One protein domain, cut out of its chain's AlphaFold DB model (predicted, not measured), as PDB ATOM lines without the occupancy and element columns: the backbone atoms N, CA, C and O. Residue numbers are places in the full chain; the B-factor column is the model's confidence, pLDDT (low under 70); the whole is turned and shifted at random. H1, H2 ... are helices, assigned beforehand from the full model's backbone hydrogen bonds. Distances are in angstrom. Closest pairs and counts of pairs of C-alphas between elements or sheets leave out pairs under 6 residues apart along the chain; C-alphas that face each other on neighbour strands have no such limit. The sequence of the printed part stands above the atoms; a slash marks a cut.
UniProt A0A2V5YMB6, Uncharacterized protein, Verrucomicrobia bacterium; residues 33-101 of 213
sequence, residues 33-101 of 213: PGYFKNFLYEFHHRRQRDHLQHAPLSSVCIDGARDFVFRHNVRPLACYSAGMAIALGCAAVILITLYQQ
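Overview. This is residues 33 to 101 of the 213 residues of an uncharacterized protein of Verrucomicrobia bacterium (UniProt A0A2V5YMB6). H1, one of the two longest helices, and H2 follow each other nearly in line as one long arm, and H3 folds back along H2 as the shorter arm of an open, uneven U. The arms meet at the loop of residues 72 to 80, with no contact between helices. The printed part has 69 residues with three named helices, in the order H1, H2, H3 along the chain, which hold 55 of those residues, and no named strand: the class is all helix. It is extended, radius of gyration of the C-alphas 19.9 A, spanning 69 by 27 by 11 A.

Along the chain. H1, residues 35 to 54, is 27.7 A long from C-alpha 35 at (61.033, -33.040, -33.431). H3, residues 81 to 100, is 28.0 A long and ends with C-alpha 100 at (34.835, -38.200, -9.641). H2 is residues 57 to 71, 20.7 A.

Arrangement. H1, H2 and H3 are apart from one another. The link H1 to H2 is tight, 2 residues; H2 to H3 is short, 9 residues. In H1, H2 and H3 every O i to N i+4 pair is within hydrogen-bond range.

Size, cuts and confidence. The C-alphas farthest apart, of Pro 33 and Cys 79, are 68.8 A apart. The printed part has no cut. Mean pLDDT of the printed part is 72.2; residues 48 to 65, 67 to 80, 99 and 101 are under 70.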
ATOM      1  N   PRO A  33      66.365 -34.099 -35.253       75.19
ATOM      2  CA  PRO A  33      65.911 -35.477 -35.397       75.19
ATOM      3  C   PRO A  33      65.081 -35.868 -34.165       75.19
ATOM      4  O   PRO A  33      65.567 -35.844 -33.041       75.19
ATOM      5  N   GLY A  34      63.797 -36.172 -34.372       78.00
ATOM      6  CA  GLY A  34      62.841 -36.462 -33.293       78.00
ATOM      7  C   GLY A  34      61.814 -35.359 -33.005       78.00
ATOM      8  O   GLY A  34      60.775 -35.668 -32.424       78.00
ATOM      9  N   TYR A  35      62.013 -34.133 -33.501       79.06
ATOM     10  CA  TYR A  35      61.033 -33.040 -33.431       79.06
ATOM     11  C   TYR A  35      59.676 -33.508 -33.956       79.06
ATOM     12  O   TYR A  35      58.704 -33.515 -33.219       79.06
ATOM     13  N   PHE A  36      59.605 -34.042 -35.178       80.81
ATOM     14  CA  PHE A  36      58.329 -34.456 -35.774       80.81
ATOM     15  C   PHE A  36      57.534 -35.448 -34.905       80.81
ATOM     16  O   PHE A  36      56.315 -35.352 -34.827       80.81
ATOM     17  N   LYS A  37      58.214 -36.349 -34.181       80.56
ATOM     18  CA  LYS A  37      57.560 -37.287 -33.255       80.56
ATOM     19  C   LYS A  37      57.004 -36.575 -32.020       80.56
ATOM     20  O   LYS A  37      55.879 -36.867 -31.632       80.56
ATOM     21  N   ASN A  38      57.746 -35.620 -31.451       83.12
ATOM     22  CA  ASN A  38      57.263 -34.783 -30.350       83.12
ATOM     23  C   ASN A  38      56.081 -33.902 -30.783       83.12
ATOM     24  O   ASN A  38      55.092 -33.799 -30.071       83.12
ATOM     25  N   PHE A  39      56.138 -33.336 -31.991       84.06
ATOM     26  CA  PHE A  39      55.051 -32.525 -32.543       84.06
ATOM     27  C   PHE A  39      53.809 -33.348 -32.822       84.06
ATOM     28  O   PHE A  39      52.719 -32.901 -32.494       84.06
ATOM     29  N   LEU A  40      53.944 -34.549 -33.382       86.19
ATOM     30  CA  LEU A  40      52.801 -35.439 -33.546       86.19
ATOM     31  C   LEU A  40      52.227 -35.851 -32.192       86.19
ATOM     32  O   LEU A  40      51.013 -35.818 -32.029       86.19
ATOM     33  N   TYR A  41      53.073 -36.175 -31.214       85.06
ATOM     34  CA  TYR A  41      52.620 -36.504 -29.865       85.06
ATOM     35  C   TYR A  41      51.826 -35.350 -29.243       85.06
ATOM     36  O   TYR A  41      50.691 -35.541 -28.807       85.06
ATOM     37  N   GLU A  42      52.363 -34.131 -29.293       83.94
ATOM     38  CA  GLU A  42      51.674 -32.944 -28.798       83.94
ATOM     39  C   GLU A  42      50.433 -32.589 -29.621       83.94
ATOM     40  O   GLU A  42      49.429 -32.184 -29.045       83.94
ATOM     41  N   PHE A  43      50.439 -32.778 -30.940       84.12
ATOM     42  CA  PHE A  43      49.296 -32.467 -31.799       84.12
ATOM     43  C   PHE A  43      48.153 -33.461 -31.603       84.12
ATOM     44  O   PHE A  43      46.996 -33.056 -31.502       84.12
ATOM     45  N   HIS A  44      48.465 -34.753 -31.488       83.62
ATOM     46  CA  HIS A  44      47.488 -35.779 -31.144       83.62
ATOM     47  C   HIS A  44      46.912 -35.520 -29.761       83.62
ATOM     48  O   HIS A  44      45.697 -35.504 -29.608       83.62
ATOM     49  N   HIS A  45      47.756 -35.219 -28.782       82.69
ATOM     50  CA  HIS A  45      47.326 -34.942 -27.422       82.69
ATOM     51  C   HIS A  45      46.499 -33.652 -27.298       82.69
ATOM     52  O   HIS A  45      45.487 -33.634 -26.601       82.69
ATOM     53  N   ARG A  46      46.883 -32.581 -28.002       77.88
ATOM     54  CA  ARG A  46      46.180 -31.291 -27.997       77.88
ATOM     55  C   ARG A  46      44.858 -31.378 -28.747       77.88
ATOM     56  O   ARG A  46      43.843 -30.974 -28.208       77.88
ATOM     57  N   ARG A  47      44.827 -32.019 -29.918       71.38
ATOM     58  CA  ARG A  47      43.586 -32.212 -30.676       71.38
ATOM     59  C   ARG A  47      42.639 -33.189 -29.990       71.38
ATOM     60  O   ARG A  47      41.442 -32.942 -29.961       71.38
ATOM     61  N   GLN A  48      43.154 -34.261 -29.385       67.81
ATOM     62  CA  GLN A  48      42.341 -35.149 -28.553       67.81
ATOM     63  C   GLN A  48      41.824 -34.439 -27.310       67.81
ATOM     64  O   GLN A  48      40.702 -34.716 -26.924       67.81
ATOM     65  N   ARG A  49      42.577 -33.513 -26.704       64.69
ATOM     66  CA  ARG A  49      42.091 -32.701 -25.579       64.69
ATOM     67  C   ARG A  49      41.101 -31.628 -25.983       64.69
ATOM     68  O   ARG A  49      40.149 -31.444 -25.248       64.69
ATOM     69  N   ASP A  50      41.262 -30.984 -27.128       64.38
ATOM     70  CA  ASP A  50      40.271 -30.034 -27.645       64.38
ATOM     71  C   ASP A  50      38.980 -30.761 -28.026       64.38
ATOM     72  O   ASP A  50      37.888 -30.217 -27.872       64.38
ATOM     73  N   HIS A  51      39.096 -32.030 -28.437       55.81
ATOM     74  CA  HIS A  51      37.986 -32.957 -28.361       55.81
ATOM     75  C   HIS A  51      37.613 -33.173 -26.886       55.81
ATOM     76  O   HIS A  51      36.674 -32.543 -26.487       55.81
ATOM     77  N   LEU A  52      38.282 -33.909 -26.001       56.69
ATOM     78  CA  LEU A  52      37.799 -34.190 -24.627       56.69
ATOM     79  C   LEU A  52      37.302 -32.990 -23.771       56.69
ATOM     80  O   LEU A  52      36.454 -33.199 -22.909       56.69
ATOM     81  N   GLN A  53      37.784 -31.762 -23.982       55.66
ATOM     82  CA  GLN A  53      37.329 -30.540 -23.302       55.66
ATOM     83  C   GLN A  53      36.061 -29.932 -23.932       55.66
ATOM     84  O   GLN A  53      35.306 -29.255 -23.235       55.66
ATOM     85  N   HIS A  54      35.783 -30.210 -25.210       51.47
ATOM     86  CA  HIS A  54      34.548 -29.821 -25.912       51.47
ATOM     87  C   HIS A  54      33.749 -31.004 -26.502       51.47
ATOM     88  O   HIS A  54      32.744 -30.814 -27.185       51.47
ATOM     89  N   ALA A  55      34.170 -32.235 -26.242       51.84
ATOM     90  CA  ALA A  55      33.642 -33.482 -26.763       51.84
ATOM     91  C   ALA A  55      32.805 -34.146 -25.676       51.84
ATOM     92  O   ALA A  55      32.836 -33.810 -24.495       51.84
ATOM     93  N   PRO A  56      31.922 -35.036 -26.089       58.75
ATOM     94  CA  PRO A  56      30.608 -34.637 -26.521       58.75
ATOM     95  C   PRO A  56      29.679 -35.032 -25.387       58.75
ATOM     96  O   PRO A  56      28.679 -35.699 -25.606       58.75
ATOM     97  N   LEU A  57      30.029 -34.698 -24.142       57.03
ATOM     98  CA  LEU A  57      29.136 -34.995 -23.026       57.03
ATOM     99  C   LEU A  57      27.791 -34.322 -23.272       57.03
ATOM    100  O   LEU A  57      26.758 -34.947 -23.087       57.03
ATOM    101  N   SER A  58      27.795 -33.112 -23.837       59.56
ATOM    102  CA  SER A  58      26.565 -32.489 -24.310       59.56
ATOM    103  C   SER A  58      25.886 -33.315 -25.398       59.56
ATOM    104  O   SER A  58      24.703 -33.576 -25.257       59.56
ATOM    105  N   SER A  59      26.572 -33.781 -26.449       65.00
ATOM    106  CA  SER A  59      25.883 -34.508 -27.523       65.00
ATOM    107  C   SER A  59      25.393 -35.894 -27.094       65.00
ATOM    108  O   SER A  59      24.308 -36.273 -27.509       65.00
ATOM    109  N   VAL A  60      26.117 -36.612 -26.228       64.94
ATOM    110  CA  VAL A  60      25.711 -37.915 -25.665       64.94
ATOM    111  C   VAL A  60      24.588 -37.744 -24.637       64.94
ATOM    112  O   VAL A  60      23.624 -38.507 -24.646       64.94
ATOM    113  N   CYS A  61      24.647 -36.710 -23.789       65.62
ATOM    114  CA  CYS A  61      23.543 -36.382 -22.887       65.62
ATOM    115  C   CYS A  61      22.315 -35.874 -23.650       65.62
ATOM    116  O   CYS A  61      21.197 -36.168 -23.242       65.62
ATOM    117  N   ILE A  62      22.490 -35.141 -24.754       69.25
ATOM    118  CA  ILE A  62      21.393 -34.680 -25.613       69.25
ATOM    119  C   ILE A  62      20.754 -35.862 -26.341       69.25
ATOM    120  O   ILE A  62      19.530 -35.886 -26.445       69.25
ATOM    121  N   ASP A  63      21.534 -36.838 -26.809       67.69
ATOM    122  CA  ASP A  63      20.995 -38.037 -27.463       67.69
ATOM    123  C   ASP A  63      20.161 -38.865 -26.474       67.69
ATOM    124  O   ASP A  63      18.981 -39.126 -26.710       67.69
ATOM    125  N   GLY A  64      20.706 -39.122 -25.279       67.25
ATOM    126  CA  GLY A  64      19.971 -39.805 -24.211       67.25
ATOM    127  C   GLY A  64      18.754 -39.019 -23.702       67.25
ATOM    128  O   GLY A  64      17.711 -39.604 -23.404       67.25
ATOM    129  N   ALA A  65      18.840 -37.686 -23.630       66.88
ATOM    130  CA  ALA A  65      17.722 -36.839 -23.221       66.88
ATOM    131  C   ALA A  65      16.617 -36.791 -24.281       66.88
ATOM    132  O   ALA A  65      15.440 -36.762 -23.924       66.88
ATOM    133  N   ARG A  66      16.962 -36.811 -25.573       71.56
ATOM    134  CA  ARG A  66      15.982 -36.901 -26.662       71.56
ATOM    135  C   ARG A  66      15.232 -38.218 -26.584       71.56
ATOM    136  O   ARG A  66      14.004 -38.193 -26.556       71.56
ATOM    137  N   ASP A  67      15.939 -39.331 -26.440       67.88
ATOM    138  CA  ASP A  67      15.309 -40.643 -26.289       67.88
ATOM    139  C   ASP A  67      14.426 -40.721 -25.039       67.88
ATOM    140  O   ASP A  67      13.328 -41.276 -25.088       67.88
ATOM    141  N   PHE A  68      14.838 -40.097 -23.932       66.19
ATOM    142  CA  PHE A  68      14.017 -40.006 -22.724       66.19
ATOM    143  C   PHE A  68      12.749 -39.174 -22.948       66.19
ATOM    144  O   PHE A  68      11.659 -39.621 -22.597       66.19
ATOM    145  N   VAL A  69      12.860 -38.000 -23.575       66.94
ATOM    146  CA  VAL A  69      11.719 -37.114 -23.869       66.94
ATOM    147  C   VAL A  69      10.744 -37.760 -24.858       66.94
ATOM    148  O   VAL A  69       9.532 -37.659 -24.675       66.94
ATOM    149  N   PHE A  70      11.245 -38.471 -25.871       67.44
ATOM    150  CA  PHE A  70      10.402 -39.184 -26.832       67.44
ATOM    151  C   PHE A  70       9.742 -40.432 -26.228       67.44
ATOM    152  O   PHE A  70       8.586 -40.727 -26.540       67.44
ATOM    153  N   ARG A  71      10.439 -41.162 -25.348       62.53
ATOM    154  CA  ARG A  71       9.929 -42.399 -24.731       62.53
ATOM    155  C   ARG A  71       8.988 -42.132 -23.554       62.53
ATOM    156  O   ARG A  71       8.039 -42.889 -23.348       62.53
ATOM    157  N   HIS A  72       9.200 -41.053 -22.804       61.72
ATOM    158  CA  HIS A  72       8.316 -40.615 -21.726       61.72
ATOM    159  C   HIS A  72       7.306 -39.575 -22.218       61.72
ATOM    160  O   HIS A  72       7.356 -38.390 -21.902       61.72
ATOM    161  N   ASN A  73       6.331 -40.077 -22.977       57.66
ATOM    162  CA  ASN A  73       5.107 -39.372 -23.342       57.66
ATOM    163  C   ASN A  73       4.526 -38.631 -22.115       57.66
ATOM    164  O   ASN A  73       4.309 -39.244 -21.075       57.66
ATOM    165  N   VAL A  74       4.281 -37.323 -22.232       55.88
ATOM    166  CA  VAL A  74       4.077 -36.310 -21.164       55.88
ATOM    167  C   VAL A  74       2.891 -36.517 -20.195       55.88
ATOM    168  O   VAL A  74       2.600 -35.658 -19.365       55.88
ATOM    169  N   ARG A  75       2.183 -37.648 -20.269       58.16
ATOM    170  CA  ARG A  75       0.946 -37.915 -19.516       58.16
ATOM    171  C   ARG A  75       1.171 -38.441 -18.085       58.16
ATOM    172  O   ARG A  75       0.465 -37.985 -17.192       58.16
ATOM    173  N   PRO A  76       2.134 -39.348 -17.817       59.97
ATOM    174  CA  PRO A  76       2.440 -39.817 -16.463       59.97
ATOM    175  C   PRO A  76       3.383 -38.879 -15.690       59.97
ATOM    176  O   PRO A  76       3.355 -38.869 -14.462       59.97
ATOM    177  N   LEU A  77       4.200 -38.072 -16.387       56.41
ATOM    178  CA  LEU A  77       5.176 -37.174 -15.749       56.41
ATOM    179  C   LEU A  77       4.521 -36.007 -15.005       56.41
ATOM    180  O   LEU A  77       5.048 -35.568 -13.988       56.41
ATOM    181  N   ALA A  78       3.369 -35.525 -15.479       60.97
ATOM    182  CA  ALA A  78       2.655 -34.428 -14.834       60.97
ATOM    183  C   ALA A  78       2.121 -34.805 -13.437       60.97
ATOM    184  O   ALA A  78       2.050 -33.947 -12.563       60.97
ATOM    185  N   CYS A  79       1.794 -36.084 -13.205       65.62
ATOM    186  CA  CYS A  79       1.230 -36.557 -11.935       65.62
ATOM    187  C   CYS A  79       2.287 -36.992 -10.903       65.62
ATOM    188  O   CYS A  79       1.976 -37.052  -9.717       65.62
ATOM    189  N   TYR A  80       3.524 -37.282 -11.325       67.38
ATOM    190  CA  TYR A  80       4.591 -37.817 -10.460       67.38
ATOM    191  C   TYR A  80       5.931 -37.079 -10.616       67.38
ATOM    192  O   TYR A  80       7.002 -37.647 -10.387       67.38
ATOM    193  N   SER A  81       5.881 -35.797 -10.984       71.81
ATOM    194  CA  SER A  81       7.067 -34.965 -11.229       71.81
ATOM    195  C   SER A  81       8.012 -34.902 -10.023       71.81
ATOM    196  O   SER A  81       9.226 -34.982 -10.195       71.81
ATOM    197  N   ALA A  82       7.468 -34.852  -8.803       76.81
ATOM    198  CA  ALA A  82       8.255 -34.803  -7.570       76.81
ATOM    199  C   ALA A  82       9.098 -36.073  -7.349       76.81
ATOM    200  O   ALA A  82      10.282 -35.980  -7.036       76.81
ATOM    201  N   GLY A  83       8.522 -37.262  -7.564       80.19
ATOM    202  CA  GLY A  83       9.245 -38.530  -7.409       80.19
ATOM    203  C   GLY A  83      10.329 -38.714  -8.471       80.19
ATOM    204  O   GLY A  83      11.440 -39.142  -8.161       80.19
ATOM    205  N   MET A  84      10.039 -38.315  -9.712       81.69
ATOM    206  CA  MET A  84      11.005 -38.377 -10.812       81.69
ATOM    207  C   MET A  84      12.170 -37.405 -10.608       81.69
ATOM    208  O   MET A  84      13.313 -37.767 -10.883       81.69
ATOM    209  N   ALA A  85      11.912 -36.203 -10.084       83.69
ATOM    210  CA  ALA A  85      12.961 -35.236  -9.772       83.69
ATOM    211  C   ALA A  85      13.935 -35.769  -8.710       83.69
ATOM    212  O   ALA A  85      15.147 -35.637  -8.869       83.69
ATOM    213  N   ILE A  86      13.419 -36.432  -7.666       88.06
ATOM    214  CA  ILE A  86      14.248 -37.051  -6.622       88.06
ATOM    215  C   ILE A  86      15.067 -38.209  -7.203       88.06
ATOM    216  O   ILE A  86      16.277 -38.255  -7.004       88.06
ATOM    217  N   ALA A  87      14.445 -39.111  -7.968       86.94
ATOM    218  CA  ALA A  87      15.138 -40.256  -8.557       86.94
ATOM    219  C   ALA A  87      16.247 -39.835  -9.540       86.94
ATOM    220  O   ALA A  87      17.352 -40.374  -9.485       86.94
ATOM    221  N   LEU A  88      15.980 -38.843 -10.396       87.19
ATOM    222  CA  LEU A  88      16.976 -38.285 -11.317       87.19
ATOM    223  C   LEU A  88      18.085 -37.538 -10.569       87.19
ATOM    224  O   LEU A  88      19.252 -37.677 -10.929       87.19
ATOM    225  N   GLY A  89      17.743 -36.801  -9.510       90.75
ATOM    226  CA  GLY A  89      18.720 -36.166  -8.629       90.75
ATOM    227  C   GLY A  89      19.652 -37.190  -7.976       90.75
ATOM    228  O   GLY A  89      20.869 -37.048  -8.054       90.75
ATOM    229  N   CYS A  90      19.105 -38.269  -7.410       85.75
ATOM    230  CA  CYS A  90      19.894 -39.357  -6.830       85.75
ATOM    231  C   CYS A  90      20.777 -40.050  -7.877       85.75
ATOM    232  O   CYS A  90      21.959 -40.272  -7.624       85.75
ATOM    233  N   ALA A  91      20.238 -40.347  -9.062       88.31
ATOM    234  CA  ALA A  91      21.003 -40.951 -10.150       88.31
ATOM    235  C   ALA A  91      22.156 -40.044 -10.616       88.31
ATOM    236  O   ALA A  91      23.270 -40.525 -10.814       88.31
ATOM    237  N   ALA A  92      21.915 -38.735 -10.733       88.00
ATOM    238  CA  ALA A  92      22.942 -37.761 -11.089       88.00
ATOM    239  C   ALA A  92      24.045 -37.683 -10.025       88.00
ATOM    240  O   ALA A  92      25.222 -37.704 -10.377       88.00
ATOM    241  N   VAL A  93      23.687 -37.660  -8.737       90.50
ATOM    242  CA  VAL A  93      24.666 -37.672  -7.637       90.50
ATOM    243  C   VAL A  93      25.521 -38.939  -7.688       90.50
ATOM    244  O   VAL A  93      26.741 -38.826  -7.649       90.50
ATOM    245  N   ILE A  94      24.918 -40.120  -7.868       86.44
ATOM    246  CA  ILE A  94      25.656 -41.390  -7.984       86.44
ATOM    247  C   ILE A  94      26.625 -41.348  -9.171       86.44
ATOM    248  O   ILE A  94      27.795 -41.707  -9.036       86.44
ATOM    249  N   LEU A  95      26.170 -40.857 -10.323       86.44
ATOM    250  CA  LEU A  95      26.989 -40.779 -11.527       86.44
ATOM    251  C   LEU A  95      28.162 -39.802 -11.364       86.44
ATOM    252  O   LEU A  95      29.280 -40.115 -11.768       86.44
ATOM    253  N   ILE A  96      27.931 -38.654 -10.719       82.69
ATOM    254  CA  ILE A  96      28.982 -37.683 -10.386       82.69
ATOM    255  C   ILE A  96      29.978 -38.305  -9.407       82.69
ATOM    256  O   ILE A  96      31.180 -38.204  -9.638       82.69
ATOM    257  N   THR A  97      29.508 -38.991  -8.361       77.06
ATOM    258  CA  THR A  97      30.400 -39.645  -7.390       77.06
ATOM    259  C   THR A  97      31.242 -40.745  -8.030       77.06
ATOM    260  O   THR A  97      32.422 -40.863  -7.716       77.06
ATOM    261  N   LEU A  98      30.680 -41.492  -8.984       77.69
ATOM    262  CA  LEU A  98      31.385 -42.553  -9.700       77.69
ATOM    263  C   LEU A  98      32.413 -41.985 -10.688       77.69
ATOM    264  O   LEU A  98      33.513 -42.512 -10.816       77.69
ATOM    265  N   TYR A  99      32.080 -40.885 -11.365       69.44
ATOM    266  CA  TYR A  99      32.975 -40.242 -12.327       69.44
ATOM    267  C   TYR A  99      34.094 -39.437 -11.652       69.44
ATOM    268  O   TYR A  99      35.200 -39.345 -12.178       69.44
ATOM    269  N   GLN A 100      33.829 -38.870 -10.470       71.06
ATOM    270  CA  GLN A 100      34.835 -38.200  -9.641       71.06
ATOM    271  C   GLN A 100      35.778 -39.175  -8.926       71.06
ATOM    272  O   GLN A 100      36.813 -38.741  -8.421       71.06
ATOM    273  N   GLN A 101      35.474 -40.477  -8.920       55.59
ATOM    274  CA  GLN A 101      36.353 -41.523  -8.404       55.59
ATOM    275  C   GLN A 101      37.040 -42.329  -9.523       55.59
ATOM    276  O   GLN A 101      36.829 -43.536  -9.622       55.59
TER     277      GLN A 101